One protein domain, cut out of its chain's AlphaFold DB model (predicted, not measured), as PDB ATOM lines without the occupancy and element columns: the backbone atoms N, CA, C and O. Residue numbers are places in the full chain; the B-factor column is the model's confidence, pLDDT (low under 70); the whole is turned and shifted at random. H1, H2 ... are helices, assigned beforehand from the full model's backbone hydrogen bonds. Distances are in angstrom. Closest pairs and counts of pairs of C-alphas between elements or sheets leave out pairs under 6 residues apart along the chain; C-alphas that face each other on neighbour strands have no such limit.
ATOM      1  N   ALA A  30     189.631 201.120 100.731       89.19
ATOM      2  CA  ALA A  30     190.428 200.133 101.468       89.19
ATOM      3  C   ALA A  30     191.094 200.739 102.720       89.19
ATOM      4  O   ALA A  30     191.120 200.110 103.775       89.19
ATOM      5  N   VAL A  31     191.576 201.982 102.616       88.38
ATOM      6  CA  VAL A  31     192.215 202.711 103.725       88.38
ATOM      7  C   VAL A  31     191.214 203.479 104.595       88.38
ATOM      8  O   VAL A  31     191.458 203.672 105.781       88.38
ATOM      9  N   GLY A  32     190.072 203.895 104.045       89.75
ATOM     10  CA  GLY A  32     189.022 204.568 104.813       89.75
ATOM     11  C   GLY A  32     188.199 203.605 105.670       89.75
ATOM     12  O   GLY A  32     187.963 203.859 106.851       89.75
ATOM     13  N   VAL A  33     187.781 202.474 105.093       92.75
ATOM     14  CA  VAL A  33     186.914 201.489 105.760       92.75
ATOM     15  C   VAL A  33     187.646 200.787 106.898       92.75
ATOM     16  O   VAL A  33     187.027 200.544 107.925       92.75
ATOM     17  N   ILE A  34     188.954 200.529 106.781       93.94
ATOM     18  CA  ILE A  34     189.727 199.965 107.900       93.94
ATOM     19  C   ILE A  34     189.681 200.875 109.134       93.94
ATOM     20  O   ILE A  34     189.415 200.388 110.227       93.94
ATOM     21  N   GLY A  35     189.853 202.192 108.968       93.69
ATOM     22  CA  GLY A  35     189.770 203.137 110.085       93.69
ATOM     23  C   GLY A  35     188.388 203.134 110.741       93.69
ATOM     24  O   GLY A  35     188.283 203.076 111.965       93.69
ATOM     25  N   LEU A  36     187.327 203.125 109.930       94.50
ATOM     26  CA  LEU A  36     185.950 203.054 110.420       94.50
ATOM     27  C   LEU A  36     185.656 201.736 111.154       94.50
ATOM     28  O   LEU A  36     185.085 201.757 112.240       94.50
ATOM     29  N   GLU A  37     186.016 200.592 110.575       97.50
ATOM     30  CA  GLU A  37     185.688 199.278 111.141       97.50
ATOM     31  C   GLU A  37     186.518 198.943 112.383       97.50
ATOM     32  O   GLU A  37     185.985 198.312 113.294       97.50
ATOM     33  N   CYS A  38     187.764 199.426 112.472       97.31
ATOM     34  CA  CYS A  38     188.533 199.389 113.717       97.31
ATOM     35  C   CYS A  38     187.859 200.233 114.804       97.31
ATOM     36  O   CYS A  38     187.615 199.727 115.896       97.31
ATOM     37  N   ALA A  39     187.462 201.476 114.499       96.81
ATOM     38  CA  ALA A  39     186.772 202.335 115.465       96.81
ATOM     39  C   ALA A  39     185.437 201.730 115.945       96.81
ATOM     40  O   ALA A  39     185.080 201.852 117.117       96.81
ATOM     41  N   MET A  40     184.711 201.035 115.063       97.62
ATOM     42  CA  MET A  40     183.503 200.288 115.432       97.62
ATOM     43  C   MET A  40     183.804 199.117 116.375       97.62
ATOM     44  O   MET A  40     182.996 198.826 117.254       97.62
ATOM     45  N   ASP A  41     184.930 198.425 116.206       98.00
ATOM     46  CA  ASP A  41     185.328 197.327 117.095       98.00
ATOM     47  C   ASP A  41     185.823 197.834 118.460       98.00
ATOM     48  O   ASP A  41     185.417 197.312 119.500       98.00
ATOM     49  N   GLU A  42     186.600 198.921 118.479       97.88
ATOM     50  CA  GLU A  42     187.010 199.606 119.711       97.88
ATOM     51  C   GLU A  42     185.796 200.108 120.506       97.88
ATOM     52  O   GLU A  42     185.714 199.903 121.719       97.88
ATOM     53  N   LEU A  43     184.806 200.695 119.820       97.62
ATOM     54  CA  LEU A  43     183.546 201.111 120.436       97.62
ATOM     55  C   LEU A  43     182.762 199.915 120.994       97.62
ATOM     56  O   LEU A  43     182.222 200.000 122.095       97.62
ATOM     57  N   ALA A  44     182.711 198.796 120.267       97.44
ATOM     58  CA  ALA A  44     182.061 197.577 120.747       97.44
ATOM     59  C   ALA A  44     182.720 197.069 122.039       97.44
ATOM     60  O   ALA A  44     182.018 196.773 123.006       97.44
ATOM     61  N   CYS A  45     184.056 197.060 122.092       95.81
ATOM     62  CA  CYS A  45     184.817 196.700 123.289       95.81
ATOM     63  C   CYS A  45     184.525 197.647 124.460       95.81
ATOM     64  O   CYS A  45     184.218 197.185 125.558       95.81
ATOM     65  N   ALA A  46     184.567 198.961 124.225       97.25
ATOM     66  CA  ALA A  46     184.318 199.969 125.256       97.25
ATOM     67  C   ALA A  46     182.900 199.880 125.851       97.25
ATOM     68  O   ALA A  46     182.703 200.162 127.030       97.25
ATOM     69  N   LEU A  47     181.918 199.470 125.042       97.06
ATOM     70  CA  LEU A  47     180.532 199.271 125.467       97.06
ATOM     71  C   LEU A  47     180.257 197.874 126.045       97.06
ATOM     72  O   LEU A  47     179.154 197.640 126.537       97.06
ATOM     73  N   GLY A  48     181.201 196.933 125.944       95.81
ATOM     74  CA  GLY A  48     180.945 195.520 126.241       95.81
ATOM     75  C   GLY A  48     179.855 194.912 125.347       95.81
ATOM     76  O   GLY A  48     179.111 194.035 125.783       95.81
ATOM     77  N   MET A  49     179.719 195.407 124.116       97.00
ATOM     78  CA  MET A  49     178.687 195.001 123.162       97.00
ATOM     79  C   MET A  49     179.262 194.042 122.119       97.00
ATOM     80  O   MET A  49     180.408 194.176 121.695       97.00
ATOM     81  N   ASP A  50     178.452 193.091 121.651       97.56
ATOM     82  CA  ASP A  50     178.833 192.281 120.497       97.56
ATOM     83  C   ASP A  50     179.018 193.173 119.244       97.56
ATOM     84  O   ASP A  50     178.142 193.988 118.929       97.56
ATOM     85  N   PRO A  51     180.134 193.044 118.501       98.00
ATOM     86  CA  PRO A  51     180.418 193.922 117.371       98.00
ATOM     87  C   PRO A  51     179.413 193.771 116.217       98.00
ATOM     88  O   PRO A  51     179.127 194.770 115.550       98.00
ATOM     89  N   VAL A  52     178.830 192.585 115.994       98.00
ATOM     90  CA  VAL A  52     177.775 192.391 114.982       98.00
ATOM     91  C   VAL A  52     176.512 193.132 115.413       98.00
ATOM     92  O   VAL A  52     175.932 193.882 114.623       98.00
ATOM     93  N   GLN A  53     176.116 192.988 116.680       97.38
ATOM     94  CA  GLN A  53     174.966 193.698 117.243       97.38
ATOM     95  C   GLN A  53     175.126 195.220 117.145       97.38
ATOM     96  O   GLN A  53     174.191 195.903 116.717       97.38
ATOM     97  N   LEU A  54     176.309 195.755 117.467       97.88
ATOM     98  CA  LEU A  54     176.579 197.191 117.363       97.88
ATOM     99  C   LEU A  54     176.331 197.708 115.937       97.88
ATOM    100  O   LEU A  54     175.731 198.769 115.744       97.88
ATOM    101  N   ARG A  55     176.750 196.947 114.925       97.88
ATOM    102  CA  ARG A  55     176.601 197.303 113.505       97.88
ATOM    103  C   ARG A  55     175.151 197.208 113.029       97.88
ATOM    104  O   ARG A  55     174.740 198.009 112.190       97.88
ATOM    105  N   LEU A  56     174.365 196.286 113.589       96.94
ATOM    106  CA  LEU A  56     172.926 196.166 113.329       96.94
ATOM    107  C   LEU A  56     172.124 197.328 113.930       96.94
ATOM    108  O   LEU A  56     171.259 197.878 113.249       96.94
ATOM    109  N   ILE A  57     172.430 197.732 115.168       96.56
ATOM    110  CA  ILE A  57     171.775 198.880 115.824       96.56
ATOM    111  C   ILE A  57     172.095 200.181 115.077       96.56
ATOM    112  O   ILE A  57     171.223 201.026 114.895       96.56
ATOM    113  N   ASN A  58     173.328 200.318 114.585       96.44
ATOM    114  CA  ASN A  58     173.765 201.478 113.810       96.44
ATOM    115  C   ASN A  58     173.518 201.328 112.301       96.44
ATOM    116  O   ASN A  58     174.132 202.032 111.504       96.44
ATOM    117  N   TYR A  59     172.657 200.414 111.858       95.75
ATOM    118  CA  TYR A  59     172.423 200.203 110.434       95.75
ATOM    119  C   TYR A  59     171.825 201.446 109.750       95.75
ATOM    120  O   TYR A  59     170.813 201.987 110.191       95.75
ATOM    121  N   ALA A  60     172.417 201.881 108.631       95.00
ATOM    122  CA  ALA A  60     171.856 202.962 107.817       95.00
ATOM    123  C   ALA A  60     170.773 202.451 106.853       95.00
ATOM    124  O   ALA A  60     171.095 201.733 105.900       95.00
ATOM    125  N   GLU A  61     169.526 202.885 107.047       94.44
ATOM    126  CA  GLU A  61     168.384 202.567 106.164       94.44
ATOM    127  C   GLU A  61     168.416 203.306 104.822       94.44
ATOM    128  O   GLU A  61     167.780 202.884 103.862       94.44
ATOM    129  N   ARG A  62     169.181 204.395 104.733       93.88
ATOM    130  CA  ARG A  62     169.355 205.188 103.512       93.88
ATOM    131  C   ARG A  62     170.791 205.693 103.385       93.88
ATOM    132  O   ARG A  62     171.540 205.675 104.368       93.88
ATOM    133  N   ASN A  63     171.177 206.138 102.196       92.62
ATOM    134  CA  ASN A  63     172.433 206.836 101.976       92.62
ATOM    135  C   ASN A  63     172.324 208.264 102.519       92.62
ATOM    136  O   ASN A  63     171.755 209.130 101.865       92.62
ATOM    137  N   GLN A  64     172.859 208.515 103.714       91.50
ATOM    138  CA  GLN A  64     172.838 209.851 104.318       91.50
ATOM    139  C   GLN A  64     173.820 210.828 103.656       91.50
ATOM    140  O   GLN A  64     173.644 212.029 103.804       91.50
ATOM    141  N   ASN A  65     174.819 210.338 102.908       88.06
ATOM    142  CA  ASN A  65     175.785 211.212 102.233       88.06
ATOM    143  C   ASN A  65     175.142 211.979 101.070       88.06
ATOM    144  O   ASN A  65     175.493 213.126 100.827       88.06
ATOM    145  N   GLU A  66     174.211 211.342 100.355       89.69
ATOM    146  CA  GLU A  66     173.497 211.941  99.215       89.69
ATOM    147  C   GLU A  66     172.016 212.202  99.508       89.69
ATOM    148  O   GLU A  66     171.286 212.672  98.644       89.69
ATOM    149  N   ASP A  67     171.562 211.859 100.714       91.31
ATOM    150  CA  ASP A  67     170.153 211.808 101.096       91.31
ATOM    151  C   ASP A  67     169.285 210.993 100.115       91.31
ATOM    152  O   ASP A  67     168.234 211.431  99.653       91.31
ATOM    153  N   LYS A  68     169.667 209.741  99.833       93.50
ATOM    154  CA  LYS A  68     168.945 208.865  98.886       93.50
ATOM    155  C   LYS A  68     168.593 207.490  99.448       93.50
ATOM    156  O   LYS A  68     169.312 206.992 100.319       93.50
ATOM    157  N   PRO A  69     167.489 206.861  99.007       95.06
ATOM    158  CA  PRO A  69     167.189 205.479  99.367       95.06
ATOM    159  C   PRO A  69     168.198 204.521  98.725       95.06
ATOM    160  O   PRO A  69     168.618 204.721  97.593       95.06
ATOM    161  N   TRP A  70     168.553 203.433  99.410       93.81
ATOM    162  CA  TRP A  70     169.340 202.377  98.770       93.81
ATOM    163  C   TRP A  70     168.513 201.697  97.674       93.81
ATOM    164  O   TRP A  70     167.387 201.279  97.936       93.81
ATOM    165  N   SER A  71     169.081 201.507  96.481       93.75
ATOM    166  CA  SER A  71     168.453 200.679  95.436       93.75
ATOM    167  C   SER A  71     168.295 199.222  95.885       93.75
ATOM    168  O   SER A  71     167.274 198.587  95.640       93.75
ATOM    169  N   SER A  72     169.304 198.698  96.581       92.94
ATOM    170  CA  SER A  72     169.250 197.447  97.333       92.94
ATOM    171  C   SER A  72     170.358 197.439  98.387       92.94
ATOM    172  O   SER A  72     171.436 197.998  98.171       92.94
ATOM    173  N   LYS A  73     170.106 196.819  99.544       94.00
ATOM    174  CA  LYS A  73     171.117 196.636 100.592       94.00
ATOM    175  C   LYS A  73     170.746 195.452 101.484       94.00
ATOM    176  O   LYS A  73     169.980 195.606 102.425       94.00
ATOM    177  N   ALA A  74     171.331 194.290 101.207       95.75
ATOM    178  CA  ALA A  74     171.108 193.050 101.963       95.75
ATOM    179  C   ALA A  74     172.119 192.857 103.115       95.75
ATOM    180  O   ALA A  74     172.486 191.741 103.476       95.75
ATOM    181  N   LEU A  75     172.665 193.952 103.659       96.00
ATOM    182  CA  LEU A  75     173.793 193.880 104.592       96.00
ATOM    183  C   LEU A  75     173.389 193.272 105.953       96.00
ATOM    184  O   LEU A  75     174.223 192.643 106.602       96.00
ATOM    185  N   ARG A  76     172.120 193.390 106.372       96.00
ATOM    186  CA  ARG A  76     171.617 192.704 107.581       96.00
ATOM    187  C   ARG A  76     171.620 191.192 107.397       96.00
ATOM    188  O   ARG A  76     172.077 190.463 108.275       96.00
ATOM    189  N   GLU A  77     171.149 190.736 106.244       96.81
ATOM    190  CA  GLU A  77     171.129 189.334 105.854       96.81
ATOM    191  C   GLU A  77     172.558 188.797 105.744       96.81
ATOM    192  O   GLU A  77     172.840 187.728 106.282       96.81
ATOM    193  N   CYS A  78     173.484 189.571 105.162       97.44
ATOM    194  CA  CYS A  78     174.907 189.226 105.125       97.44
ATOM    195  C   CYS A  78     175.496 189.036 106.528       97.44
ATOM    196  O   CYS A  78     176.218 188.066 106.751       97.44
ATOM    197  N   TYR A  79     175.187 189.919 107.485       97.88
ATOM    198  CA  TYR A  79     175.640 189.748 108.867       97.88
ATOM    199  C   TYR A  79     175.048 188.501 109.517       97.88
ATOM    200  O   TYR A  79     175.788 187.737 110.135       97.88
ATOM    201  N   ARG A  80     173.742 188.265 109.349       97.31
ATOM    202  CA  ARG A  80     173.064 187.084 109.896       97.31
ATOM    203  C   ARG A  80     173.673 185.792 109.349       97.31
ATOM    204  O   ARG A  80     174.078 184.936 110.130       97.31
ATOM    205  N   GLU A  81     173.768 185.662 108.027       98.25
ATOM    206  CA  GLU A  81     174.309 184.458 107.390       98.25
ATOM    207  C   GLU A  81     175.800 184.269 107.660       98.25
ATOM    208  O   GLU A  81     176.240 183.149 107.913       98.25
ATOM    209  N   GLY A  82     176.581 185.352 107.628       98.19
ATOM    210  CA  GLY A  82     178.005 185.310 107.941       98.19
ATOM    211  C   GLY A  82     178.251 184.835 109.370       98.19
ATOM    212  O   GLY A  82     179.037 183.913 109.582       98.19
ATOM    213  N   ALA A  83     177.530 185.405 110.341       98.19
ATOM    214  CA  ALA A  83     177.625 185.013 111.742       98.19
ATOM    215  C   ALA A  83     177.214 183.546 111.959       98.19
ATOM    216  O   ALA A  83     177.936 182.801 112.622       98.19
ATOM    217  N   GLU A  84     176.099 183.116 111.361       98.25
ATOM    218  CA  GLU A  84     175.595 181.743 111.462       98.25
ATOM    219  C   GLU A  84     176.590 180.723 110.888       98.25
ATOM    220  O   GLU A  84     176.991 179.787 111.584       98.25
ATOM    221  N   ARG A  85     177.048 180.924 109.644       98.38
ATOM    222  CA  ARG A  85     177.953 179.986 108.956       98.38
ATOM    223  C   ARG A  85     179.348 179.948 109.575       98.38
ATOM    224  O   ARG A  85     179.971 178.891 109.604       98.38
ATOM    225  N   PHE A  86     179.838 181.078 110.086       98.56
ATOM    226  CA  PHE A  86     181.102 181.133 110.825       98.56
ATOM    227  C   PHE A  86     180.987 180.470 112.212       98.56
ATOM    228  O   PHE A  86     181.965 179.962 112.764       98.56
ATOM    229  N   GLY A  87     179.774 180.421 112.771       98.19
ATOM    230  CA  GLY A  87     179.503 179.943 114.123       98.19
ATOM    231  C   GLY A  87     179.837 180.977 115.195       98.19
ATOM    232  O   GLY A  87     180.329 180.614 116.268       98.19
ATOM    233  N   TRP A  88     179.566 182.252 114.896       98.44
ATOM    234  CA  TRP A  88     179.850 183.417 115.737       98.44
ATOM    235  C   TRP A  88     179.290 183.284 117.156       98.44
ATOM    236  O   TRP A  88     179.910 183.769 118.097       98.44
ATOM    237  N   GLN A  89     178.191 182.543 117.348       96.44
ATOM    238  CA  GLN A  89     177.614 182.304 118.676       96.44
ATOM    239  C   GLN A  89     178.560 181.600 119.666       96.44
ATOM    240  O   GLN A  89     178.301 181.608 120.865       96.44
ATOM    241  N   ARG A  90     179.646 180.973 119.189       97.12
ATOM    242  CA  ARG A  90     180.663 180.344 120.050       97.12
ATOM    243  C   ARG A  90     181.772 181.309 120.486       97.12
ATOM    244  O   ARG A  90     182.691 180.887 121.186       97.12
ATOM    245  N   ARG A  91     181.729 182.574 120.055       97.00
ATOM    246  CA  ARG A  91     182.725 183.585 120.419       97.00
ATOM    247  C   ARG A  91     182.639 183.883 121.910       97.00
ATOM    248  O   ARG A  91     181.575 184.242 122.404       97.00
ATOM    249  N   ASN A  92     183.771 183.825 122.606       95.81
ATOM    250  CA  ASN A  92     183.905 184.494 123.895       95.81
ATOM    251  C   ASN A  92     184.398 185.933 123.633       95.81
ATOM    252  O   ASN A  92     185.453 186.093 123.012       95.81
ATOM    253  N   PRO A  93     183.631 186.972 124.022       92.12
ATOM    254  CA  PRO A  93     183.954 188.353 123.681       92.12
ATOM    255  C   PRO A  93     185.188 188.900 124.401       92.12
ATOM    256  O   PRO A  93     185.762 189.877 123.925       92.12
ATOM    257  N   GLU A  94     185.612 188.281 125.505       94.12
ATOM    258  CA  GLU A  94     186.758 188.737 126.286       94.12
ATOM    259  C   GLU A  94     188.072 188.526 125.503       94.12
ATOM    260  O   GLU A  94     188.359 187.398 125.076       94.12
ATOM    261  N   PRO A  95     188.910 189.558 125.299       93.88
ATOM    262  CA  PRO A  95     190.190 189.398 124.619       93.88
ATOM    263  C   PRO A  95     191.064 188.310 125.256       93.88
ATOM    264  O   PRO A  95     191.175 188.194 126.473       93.88
ATOM    265  N   ARG A  96     191.741 187.512 124.418       96.56
ATOM    266  CA  ARG A  96     192.630 186.401 124.830       96.56
ATOM    267  C   ARG A  96     191.937 185.232 125.555       96.56
ATOM    268  O   ARG A  96     192.638 184.337 126.031       96.56
ATOM    269  N   SER A  97     190.606 185.212 125.616       96.75
ATOM    270  CA  SER A  97     189.831 184.150 126.274       96.75
ATOM    271  C   SER A  97     189.795 182.831 125.498       96.75
ATOM    272  O   SER A  97     189.728 181.761 126.099       96.75
ATOM    273  N   MET A  98     189.864 182.891 124.166       98.06
ATOM    274  CA  MET A  98     189.851 181.718 123.292       98.06
ATOM    275  C   MET A  98     191.285 181.269 122.974       98.06
ATOM    276  O   MET A  98     192.139 182.072 122.584       98.06
ATOM    277  N   ARG A  99     191.569 179.972 123.147       98.19
ATOM    278  CA  ARG A  99     192.913 179.393 123.002       98.19
ATOM    279  C   ARG A  99     192.849 177.917 122.626       98.19
ATOM    280  O   ARG A  99     192.005 177.189 123.137       98.19
ATOM    281  N   GLU A 100     193.830 177.477 121.849       98.00
ATOM    282  CA  GLU A 100     194.145 176.064 121.640       98.00
ATOM    283  C   GLU A 100     195.637 175.828 121.924       98.00
ATOM    284  O   GLU A 100     196.523 176.349 121.242       98.00
ATOM    285  N   GLY A 101     195.940 175.107 123.008       97.19
ATOM    286  CA  GLY A 101     197.314 174.914 123.477       97.19
ATOM    287  C   GLY A 101     198.059 176.241 123.674       97.19
ATOM    288  O   GLY A 101     197.739 177.035 124.559       97.19
ATOM    289  N   ARG A 102     199.075 176.502 122.844       97.62
ATOM    290  CA  ARG A 102     199.886 177.735 122.905       97.62
ATOM    291  C   ARG A 102     199.361 178.870 122.015       97.62
ATOM    292  O   ARG A 102     199.880 179.978 122.116       97.62
ATOM    293  N   GLN A 103     198.340 178.630 121.195       98.38
ATOM    294  CA  GLN A 103     197.825 179.596 120.222       98.38
ATOM    295  C   GLN A 103     196.627 180.366 120.783       98.38
ATOM    296  O   GLN A 103     195.672 179.769 121.276       98.38
ATOM    297  N   LEU A 104     196.680 181.698 120.719       98.50
ATOM    298  CA  LEU A 104     195.521 182.555 120.974       98.50
ATOM    299  C   LEU A 104     194.644 182.594 119.726       98.50
ATOM    300  O   LEU A 104     195.151 182.815 118.628       98.50
ATOM    301  N   ILE A 105     193.343 182.409 119.913       98.44
ATOM    302  CA  ILE A 105     192.362 182.442 118.831       98.44
ATOM    303  C   ILE A 105     191.652 183.795 118.885       98.44
ATOM    304  O   ILE A 105     191.132 184.185 119.928       98.44
TER     305      ILE A 105
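AT A GLANCE: This is residues 30 to 105 of the 264 residues of the protein "Xanthine dehydrogenase family protein molybdopterin-binding subunit" of Corynebacterium propinquum (UniProt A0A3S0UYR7). Three helices make a small, loosely built group whose centres form a triangle: the long H1 and the short H2 meet in a corner, with residues 40 to 45 of H1 near Pro 51 of H2 and their lines about perpendicular, and H3 runs alongside H2 the opposite way at a shallow tilt, close to it but not clearly touching. Two long stretches with no named element make the length of the whole: residues 58 to 74 form a wide loop at one end, joining H2 to H3, and residues 87 to 105 trail away at the opposite end, while residues 30 to 36 of H1 stick out. The printed part has 76 residues with three named helices, in the order H1, H2, H3, and no named strand. The class is all helix, though under half of the residues, 37 of the 76, are in named elements. The whole is loose, with a radius of gyration of the C-alphas of 15.2 A, and spans 50 by 25 by 24 A.

HOW THE PARTS SIT: The longest helix is H1, residues 30 to 47, of which residues 30 to 36 stand free. H1 touches H2, residues 51 to 57, with its residues 40 to 45 alone. Their closest C-alphas, those of Ala 44 and Pro 51, are 5.2 A apart. The lines of H1 and H2 stand at 88 degrees, about perpendicular. H3, residues 75 to 86, is close to H2 but not clearly touching it. Their closest C-alphas, those of Leu 56 and Arg 76, are 6.8 A apart. H2 and H3 run opposite ways at a shallow tilt of 27 degrees. H1 and H3 are apart. Every O i to N i+4 pair is within hydrogen-bond range in H2 and H3, and 12 of 14 are in H1.

IN THESE COORDINATES: H1 begins with C-alpha 30 at (190.428, 200.133, 101.468) and measures 26.0 A from first to last C-alpha. H2 has 7 residues, Pro 51 to Ile 57, and measures 10.1 A; its C-alpha 51 is at (180.418, 193.922, 117.371). H3 has 12 residues, measures 16.0 A and ends with C-alpha 86 at (181.102, 181.133, 110.825). Outside the helices, residues 62 to 63 pair antiparallel with residues 68 to 69, and residues 99 to 100 with residues 103 to 104.

THE WHOLE: The two C-alphas farthest apart, those of Asp 67 and Gly 101, are 51.0 A apart. The C-alphas of Ala 30 and Ile 105, first and last of the printed part, are 24.9 A apart. The link from H1 to H2 is tight, with 3 residues, and the link from H2 to H3 is long, with 17. The printed part has no cut. The mean pLDDT of the printed part is 95.9, and no printed residue is under 70.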